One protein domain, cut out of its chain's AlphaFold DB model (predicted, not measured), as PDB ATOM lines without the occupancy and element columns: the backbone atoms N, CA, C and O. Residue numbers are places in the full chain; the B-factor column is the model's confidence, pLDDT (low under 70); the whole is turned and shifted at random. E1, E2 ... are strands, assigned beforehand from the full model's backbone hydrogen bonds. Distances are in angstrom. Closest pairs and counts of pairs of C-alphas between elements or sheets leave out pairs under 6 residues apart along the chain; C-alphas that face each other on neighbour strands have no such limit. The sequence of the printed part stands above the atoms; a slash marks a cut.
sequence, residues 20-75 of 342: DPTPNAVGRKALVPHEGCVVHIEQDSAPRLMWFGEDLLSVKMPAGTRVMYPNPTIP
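Overview. This is residues 20 to 75 of the 342 residues of the protein "Lar_N domain-containing protein" of Acidobacteria bacterium (UniProt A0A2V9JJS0). With little regular structure, this is a loose, flat ribbon bent like an L: the short pair E1 and E4 lies in one arm, and the hairpin E2 and E3 makes the other. Residues 20 to 37, with no named element, lead into E1. The 56 printed residues hold four named strands, E1 to E4 in order, in two antiparallel sheets, and no named helix; the class is all strand, with only 16 residues in named elements. The radius of gyration of the C-alphas is 14.3 A, the spans 39 by 27 by 14 A.

Arrangement. Look first at E1, residues 38 to 40, antiparallel to E4, residues 66 to 68, at 156 degrees; N 39 and O 67 are 2.9 A apart, within hydrogen-bond range. Next, E2, residues 48 to 52, and E3, residues 55 to 59, form an antiparallel hairpin at 142 degrees, with N 50 and O 57 at 2.9 A. E1 and E2 are apart.

Along the chain. Find C-alpha 38 at (-28.928, 36.149, -20.343), where E1 begins; E2 spans 12.3 A from first to last C-alpha and E3 12.8 A, and E4 ends with C-alpha 68 at (-32.921, 34.084, -21.774).

Size, cuts and confidence. The printed part has no cut and no long link; residues 20 to 33 are under pLDDT 70.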
ATOM      1  N   ASP A  20     -39.065  57.745 -19.980       56.72
ATOM      2  CA  ASP A  20     -38.230  57.256 -18.880       56.72
ATOM      3  C   ASP A  20     -38.906  56.156 -18.038       56.72
ATOM      4  O   ASP A  20     -40.113  56.226 -17.762       56.72
ATOM      5  N   PRO A  21     -38.150  55.120 -17.629       58.56
ATOM      6  CA  PRO A  21     -38.667  54.066 -16.774       58.56
ATOM      7  C   PRO A  21     -39.071  54.612 -15.396       58.56
ATOM      8  O   PRO A  21     -38.380  55.445 -14.813       58.56
ATOM      9  N   THR A  22     -40.197  54.135 -14.859       52.94
ATOM     10  CA  THR A  22     -40.733  54.573 -13.560       52.94
ATOM     11  C   THR A  22     -40.885  53.389 -12.598       52.94
ATOM     12  O   THR A  22     -41.024  52.250 -13.048       52.94
ATOM     13  N   PRO A  23     -40.876  53.618 -11.267       45.59
ATOM     14  CA  PRO A  23     -40.939  52.536 -10.276       45.59
ATOM     15  C   PRO A  23     -42.176  51.632 -10.395       45.59
ATOM     16  O   PRO A  23     -42.104  50.456 -10.060       45.59
ATOM     17  N   ASN A  24     -43.285  52.173 -10.909       44.88
ATOM     18  CA  ASN A  24     -44.563  51.468 -11.053       44.88
ATOM     19  C   ASN A  24     -44.891  51.113 -12.509       44.88
ATOM     20  O   ASN A  24     -45.996  50.663 -12.804       44.88
ATOM     21  N   ALA A  25     -43.977  51.358 -13.449       54.88
ATOM     22  CA  ALA A  25     -44.228  50.998 -14.829       54.88
ATOM     23  C   ALA A  25     -44.089  49.488 -15.032       54.88
ATOM     24  O   ALA A  25     -43.199  48.837 -14.491       54.88
ATOM     25  N   VAL A  26     -44.958  48.936 -15.873       52.69
ATOM     26  CA  VAL A  26     -44.898  47.540 -16.309       52.69
ATOM     27  C   VAL A  26     -44.120  47.411 -17.622       52.69
ATOM     28  O   VAL A  26     -44.047  48.335 -18.439       52.69
ATOM     29  N   GLY A  27     -43.538  46.236 -17.861       57.94
ATOM     30  CA  GLY A  27     -42.824  45.936 -19.103       57.94
ATOM     31  C   GLY A  27     -41.476  46.658 -19.217       57.94
ATOM     32  O   GLY A  27     -40.722  46.737 -18.256       57.94
ATOM     33  N   ARG A  28     -41.140  47.168 -20.410       49.75
ATOM     34  CA  ARG A  28     -39.819  47.776 -20.700       49.75
ATOM     35  C   ARG A  28     -39.541  49.085 -19.952       49.75
ATOM     36  O   ARG A  28     -38.411  49.552 -19.979       49.75
ATOM     37  N   LYS A  29     -40.560  49.672 -19.321       57.41
ATOM     38  CA  LYS A  29     -40.438  50.878 -18.494       57.41
ATOM     39  C   LYS A  29     -40.272  50.562 -17.002       57.41
ATOM     40  O   LYS A  29     -40.097  51.486 -16.219       57.41
ATOM     41  N   ALA A  30     -40.334  49.294 -16.596       60.34
ATOM     42  CA  ALA A  30     -40.060  48.917 -15.216       60.34
ATOM     43  C   ALA A  30     -38.578  49.158 -14.893       60.34
ATOM     44  O   ALA A  30     -37.704  48.732 -15.651       60.34
ATOM     45  N   LEU A  31     -38.290  49.797 -13.757       64.62
ATOM     46  CA  LEU A  31     -36.932  49.908 -13.212       64.62
ATOM     47  C   LEU A  31     -36.499  48.565 -12.604       64.62
ATOM     48  O   LEU A  31     -36.473  48.392 -11.388       64.62
ATOM     49  N   VAL A  32     -36.195  47.594 -13.460       63.31
ATOM     50  CA  VAL A  32     -35.733  46.257 -13.065       63.31
ATOM     51  C   VAL A  32     -34.379  45.974 -13.715       63.31
ATOM     52  O   VAL A  32     -34.218  46.249 -14.906       63.31
ATOM     53  N   PRO A  33     -33.385  45.449 -12.974       68.62
ATOM     54  CA  PRO A  33     -32.073  45.172 -13.543       68.62
ATOM     55  C   PRO A  33     -32.188  44.098 -14.631       68.62
ATOM     56  O   PRO A  33     -32.887  43.103 -14.466       68.62
ATOM     57  N   HIS A  34     -31.510  44.308 -15.760       73.75
ATOM     58  CA  HIS A  34     -31.431  43.333 -16.862       73.75
ATOM     59  C   HIS A  34     -30.192  42.432 -16.756       73.75
ATOM     60  O   HIS A  34     -29.982  41.533 -17.574       73.75
ATOM     61  N   GLU A  35     -29.344  42.700 -15.764       76.12
ATOM     62  CA  GLU A  35     -28.150  41.922 -15.482       76.12
ATOM     63  C   GLU A  35     -28.536  40.496 -15.070       76.12
ATOM     64  O   GLU A  35     -29.477  40.283 -14.308       76.12
ATOM     65  N   GLY A  36     -27.849  39.500 -15.631       78.00
ATOM     66  CA  GLY A  36     -28.147  38.090 -15.372       78.00
ATOM     67  C   GLY A  36     -29.380  37.528 -16.096       78.00
ATOM     68  O   GLY A  36     -29.648  36.334 -15.979       78.00
ATOM     69  N   CYS A  37     -30.103  38.318 -16.902       86.75
ATOM     70  CA  CYS A  37     -31.220  37.801 -17.705       86.75
ATOM     71  C   CYS A  37     -30.762  36.934 -18.890       86.75
ATOM     72  O   CYS A  37     -31.555  36.171 -19.433       86.75
ATOM     73  N   VAL A  38     -29.500  37.024 -19.311       90.38
ATOM     74  CA  VAL A  38     -28.928  36.149 -20.343       90.38
ATOM     75  C   VAL A  38     -27.803  35.343 -19.716       90.38
ATOM     76  O   VAL A  38     -26.818  35.913 -19.259       90.38
ATOM     77  N   VAL A  39     -27.951  34.020 -19.708       89.38
ATOM     78  CA  VAL A  39     -26.990  33.094 -19.098       89.38
ATOM     79  C   VAL A  39     -26.578  32.047 -20.122       89.38
ATOM     80  O   VAL A  39     -27.425  31.495 -20.824       89.38
ATOM     81  N   HIS A  40     -25.284  31.754 -20.196       94.12
ATOM     82  CA  HIS A  40     -24.765  30.622 -20.958       94.12
ATOM     83  C   HIS A  40     -24.605  29.416 -20.029       94.12
ATOM     84  O   HIS A  40     -24.165  29.548 -18.890       94.12
ATOM     85  N   ILE A  41     -25.065  28.253 -20.484       94.94
ATOM     86  CA  ILE A  41     -25.005  27.004 -19.726       94.94
ATOM     87  C   ILE A  41     -23.608  26.419 -19.852       94.94
ATOM     88  O   ILE A  41     -23.164  26.139 -20.958       94.94
ATOM     89  N   GLU A  42     -22.971  26.158 -18.722       94.88
ATOM     90  CA  GLU A  42     -21.725  25.397 -18.640       94.88
ATOM     91  C   GLU A  42     -21.995  23.923 -18.305       94.88
ATOM     92  O   GLU A  42     -23.114  23.530 -17.956       94.88
ATOM     93  N   GLN A  43     -20.973  23.072 -18.408       92.06
ATOM     94  CA  GLN A  43     -21.117  21.623 -18.218       92.06
ATOM     95  C   GLN A  43     -21.660  21.249 -16.825       92.06
ATOM     96  O   GLN A  43     -22.500  20.351 -16.693       92.06
ATOM     97  N   ASP A  44     -21.253  21.976 -15.790       93.31
ATOM     98  CA  ASP A  44     -21.655  21.801 -14.393       93.31
ATOM     99  C   ASP A  44     -22.877  22.648 -13.989       93.31
ATOM    100  O   ASP A  44     -23.425  22.460 -12.903       93.31
ATOM    101  N   SER A  45     -23.383  23.511 -14.878       91.19
ATOM    102  CA  SER A  45     -24.540  24.365 -14.595       91.19
ATOM    103  C   SER A  45     -25.762  23.557 -14.159       91.19
ATOM    104  O   SER A  45     -26.101  22.540 -14.768       91.19
ATOM    105  N   ALA A  46     -26.480  24.035 -13.142       91.50
ATOM    106  CA  ALA A  46     -27.696  23.379 -12.663       91.50
ATOM    107  C   ALA A  46     -28.751  23.190 -13.783       91.50
ATOM    108  O   ALA A  46     -28.800  23.977 -14.733       91.50
ATOM    109  N   PRO A  47     -29.636  22.181 -13.700       93.00
ATOM    110  CA  PRO A  47     -30.796  22.082 -14.587       93.00
ATOM    111  C   PRO A  47     -31.670  23.348 -14.569       93.00
ATOM    112  O   PRO A  47     -31.668  24.106 -13.599       93.00
ATOM    113  N   ARG A  48     -32.423  23.594 -15.648       92.12
ATOM    114  CA  ARG A  48     -33.373  24.712 -15.749       92.12
ATOM    115  C   ARG A  48     -34.800  24.229 -15.560       92.12
ATOM    116  O   ARG A  48     -35.178  23.202 -16.111       92.12
ATOM    117  N   LEU A  49     -35.581  25.000 -14.808       91.31
ATOM    118  CA  LEU A  49     -37.014  24.778 -14.672       91.31
ATOM    119  C   LEU A  49     -37.738  25.372 -15.880       91.31
ATOM    120  O   LEU A  49     -37.502  26.523 -16.250       91.31
ATOM    121  N   MET A  50     -38.612  24.582 -16.490       89.25
ATOM    122  CA  MET A  50     -39.426  24.972 -17.635       89.25
ATOM    123  C   MET A  50     -40.892  24.683 -17.345       89.25
ATOM    124  O   MET A  50     -41.219  23.643 -16.780       89.25
ATOM    125  N   TRP A  51     -41.775  25.582 -17.771       86.56
ATOM    126  CA  TRP A  51     -43.215  25.362 -17.678       86.56
ATOM    127  C   TRP A  51     -43.649  24.175 -18.538       86.56
ATOM    128  O   TRP A  51     -43.335  24.109 -19.728       86.56
ATOM    129  N   PHE A  52     -44.417  23.269 -17.939       88.00
ATOM    130  CA  PHE A  52     -45.045  22.136 -18.603       88.00
ATOM    131  C   PHE A  52     -46.491  22.005 -18.126       88.00
ATOM    132  O   PHE A  52     -46.793  21.367 -17.120       88.00
ATOM    133  N   GLY A  53     -47.403  22.658 -18.846       85.44
ATOM    134  CA  GLY A  53     -48.793  22.763 -18.410       85.44
ATOM    135  C   GLY A  53     -48.897  23.515 -17.080       85.44
ATOM    136  O   GLY A  53     -48.537  24.688 -17.013       85.44
ATOM    137  N   GLU A  54     -49.396  22.838 -16.044       78.81
ATOM    138  CA  GLU A  54     -49.512  23.373 -14.676       78.81
ATOM    139  C   GLU A  54     -48.327  22.977 -13.768       78.81
ATOM    140  O   GLU A  54     -48.334  23.315 -12.587       78.81
ATOM    141  N   ASP A  55     -47.314  22.289 -14.308       84.25
ATOM    142  CA  ASP A  55     -46.149  21.787 -13.569       84.25
ATOM    143  C   ASP A  55     -44.825  22.361 -14.118       84.25
ATOM    144  O   ASP A  55     -44.797  23.109 -15.105       84.25
ATOM    145  N   LEU A  56     -43.712  22.012 -13.474       88.44
ATOM    146  CA  LEU A  56     -42.360  22.397 -13.854       88.44
ATOM    147  C   LEU A  56     -41.519  21.168 -14.196       88.44
ATOM    148  O   LEU A  56     -41.371  20.240 -13.405       88.44
ATOM    149  N   LEU A  57     -40.883  21.201 -15.364       93.00
ATOM    150  CA  LEU A  57     -39.870  20.225 -15.742       93.00
ATOM    151  C   LEU A  57     -38.483  20.752 -15.410       93.00
ATOM    152  O   LEU A  57     -38.114  21.854 -15.810       93.00
ATOM    153  N   SER A  58     -37.690  19.929 -14.728       94.88
ATOM    154  CA  SER A  58     -36.260  20.161 -14.539       94.88
ATOM    155  C   SER A  58     -35.484  19.566 -15.712       94.88
ATOM    156  O   SER A  58     -35.406  18.346 -15.859       94.88
ATOM    157  N   VAL A  59     -34.904  20.423 -16.551       93.94
ATOM    158  CA  VAL A  59     -34.225  20.032 -17.792       93.94
ATOM    159  C   VAL A  59     -32.741  20.385 -17.722       93.94
ATOM    160  O   VAL A  59     -32.369  21.555 -17.601       93.94
ATOM    161  N   LYS A  60     -31.864  19.379 -17.820       93.75
ATOM    162  CA  LYS A  60     -30.419  19.596 -17.989       93.75
ATOM    163  C   LYS A  60     -30.139  19.911 -19.459       93.75
ATOM    164  O   LYS A  60     -30.329  19.064 -20.325       93.75
ATOM    165  N   MET A  61     -29.690  21.132 -19.719       92.75
ATOM    166  CA  MET A  61     -29.354  21.590 -21.067       92.75
ATOM    167  C   MET A  61     -27.886  21.278 -21.407       92.75
ATOM    168  O   MET A  61     -27.057  21.237 -20.492       92.75
ATOM    169  N   PRO A  62     -27.538  21.094 -22.694       96.31
ATOM    170  CA  PRO A  62     -26.146  20.991 -23.129       96.31
ATOM    171  C   PRO A  62     -25.344  22.263 -22.819       96.31
ATOM    172  O   PRO A  62     -25.888  23.372 -22.854       96.31
ATOM    173  N   ALA A  63     -24.040  22.108 -22.578       96.25
ATOM    174  CA  ALA A  63     -23.121  23.236 -22.440       96.25
ATOM    175  C   ALA A  63     -23.085  24.094 -23.722       96.25
ATOM    176  O   ALA A  63     -23.281  23.590 -24.827       96.25
ATOM    177  N   GLY A  64     -22.875  25.401 -23.572       95.19
ATOM    178  CA  GLY A  64     -22.961  26.404 -24.633       95.19
ATOM    179  C   GLY A  64     -24.381  26.910 -24.919       95.19
ATOM    180  O   GLY A  64     -24.540  27.903 -25.635       95.19
ATOM    181  N   THR A  65     -25.423  26.288 -24.351       96.81
ATOM    182  CA  THR A  65     -26.812  26.746 -24.534       96.81
ATOM    183  C   THR A  65     -26.983  28.158 -23.978       96.81
ATOM    184  O   THR A  65     -26.639  28.423 -22.830       96.81
ATOM    185  N   ARG A  66     -27.567  29.068 -24.761       96.06
ATOM    186  CA  ARG A  66     -27.933  30.414 -24.303       96.06
ATOM    187  C   ARG A  66     -29.363  30.416 -23.766       96.06
ATOM    188  O   ARG A  66     -30.301  30.152 -24.515       96.06
ATOM    189  N   VAL A  67     -29.535  30.756 -22.494       91.19
ATOM    190  CA  VAL A  67     -30.837  30.879 -21.823       91.19
ATOM    191  C   VAL A  67     -31.168  32.349 -21.606       91.19
ATOM    192  O   VAL A  67     -30.329  33.119 -21.142       91.19
ATOM    193  N   MET A  68     -32.394  32.733 -21.957       90.88
ATOM    194  CA  MET A  68     -32.921  34.084 -21.774       90.88
ATOM    195  C   MET A  68     -34.064  34.045 -20.763       90.88
ATOM    196  O   MET A  68     -35.065  33.362 -20.980       90.88
ATOM    197  N   TYR A  69     -33.915  34.787 -19.678       87.00
ATOM    198  CA  TYR A  69     -34.931  35.003 -18.662       87.00
ATOM    199  C   TYR A  69     -35.677  36.309 -18.932       87.00
ATOM    200  O   TYR A  69     -35.092  37.252 -19.479       87.00
ATOM    201  N   PRO A  70     -36.962  36.396 -18.547       83.69
ATOM    202  CA  PRO A  70     -37.621  37.686 -18.467       83.69
ATOM    203  C   PRO A  70     -36.882  38.574 -17.462       83.69
ATOM    204  O   PRO A  70     -36.129  38.098 -16.609       83.69
ATOM    205  N   ASN A  71     -37.141  39.874 -17.546       80.88
ATOM    206  CA  ASN A  71     -36.716  40.780 -16.494       80.88
ATOM    207  C   ASN A  71     -37.270  40.318 -15.134       80.88
ATOM    208  O   ASN A  71     -38.356  39.722 -15.098       80.88
ATOM    209  N   PRO A  72     -36.569  40.618 -14.026       78.19
ATOM    210  CA  PRO A  72     -37.083  40.372 -12.689       78.19
ATOM    211  C   PRO A  72     -38.496  40.932 -12.532       78.19
ATOM    212  O   PRO A  72     -38.825  41.998 -13.057       78.19
ATOM    213  N   THR A  73     -39.342  40.198 -11.815       76.00
ATOM    214  CA  THR A  73     -40.690  40.665 -11.489       76.00
ATOM    215  C   THR A  73     -40.608  41.914 -10.624       76.00
ATOM    216  O   THR A  73     -39.777  41.988  -9.717       76.00
ATOM    217  N   ILE A  74     -41.506  42.866 -10.861       79.81
ATOM    218  CA  ILE A  74     -41.695  43.985  -9.938       79.81
ATOM    219  C   ILE A  74     -42.215  43.469  -8.584       79.81
ATOM    220  O   ILE A  74     -42.894  42.435  -8.549       79.81
ATOM    221  N   PRO A  75     -41.909  44.155  -7.469       78.75
ATOM    222  CA  PRO A  75     -42.479  43.815  -6.173       78.75
ATOM    223  C   PRO A  75     -44.009  43.807  -6.219       78.75
ATOM    224  O   PRO A  75     -44.630  44.661  -6.851       78.75
TER     225      PRO A  75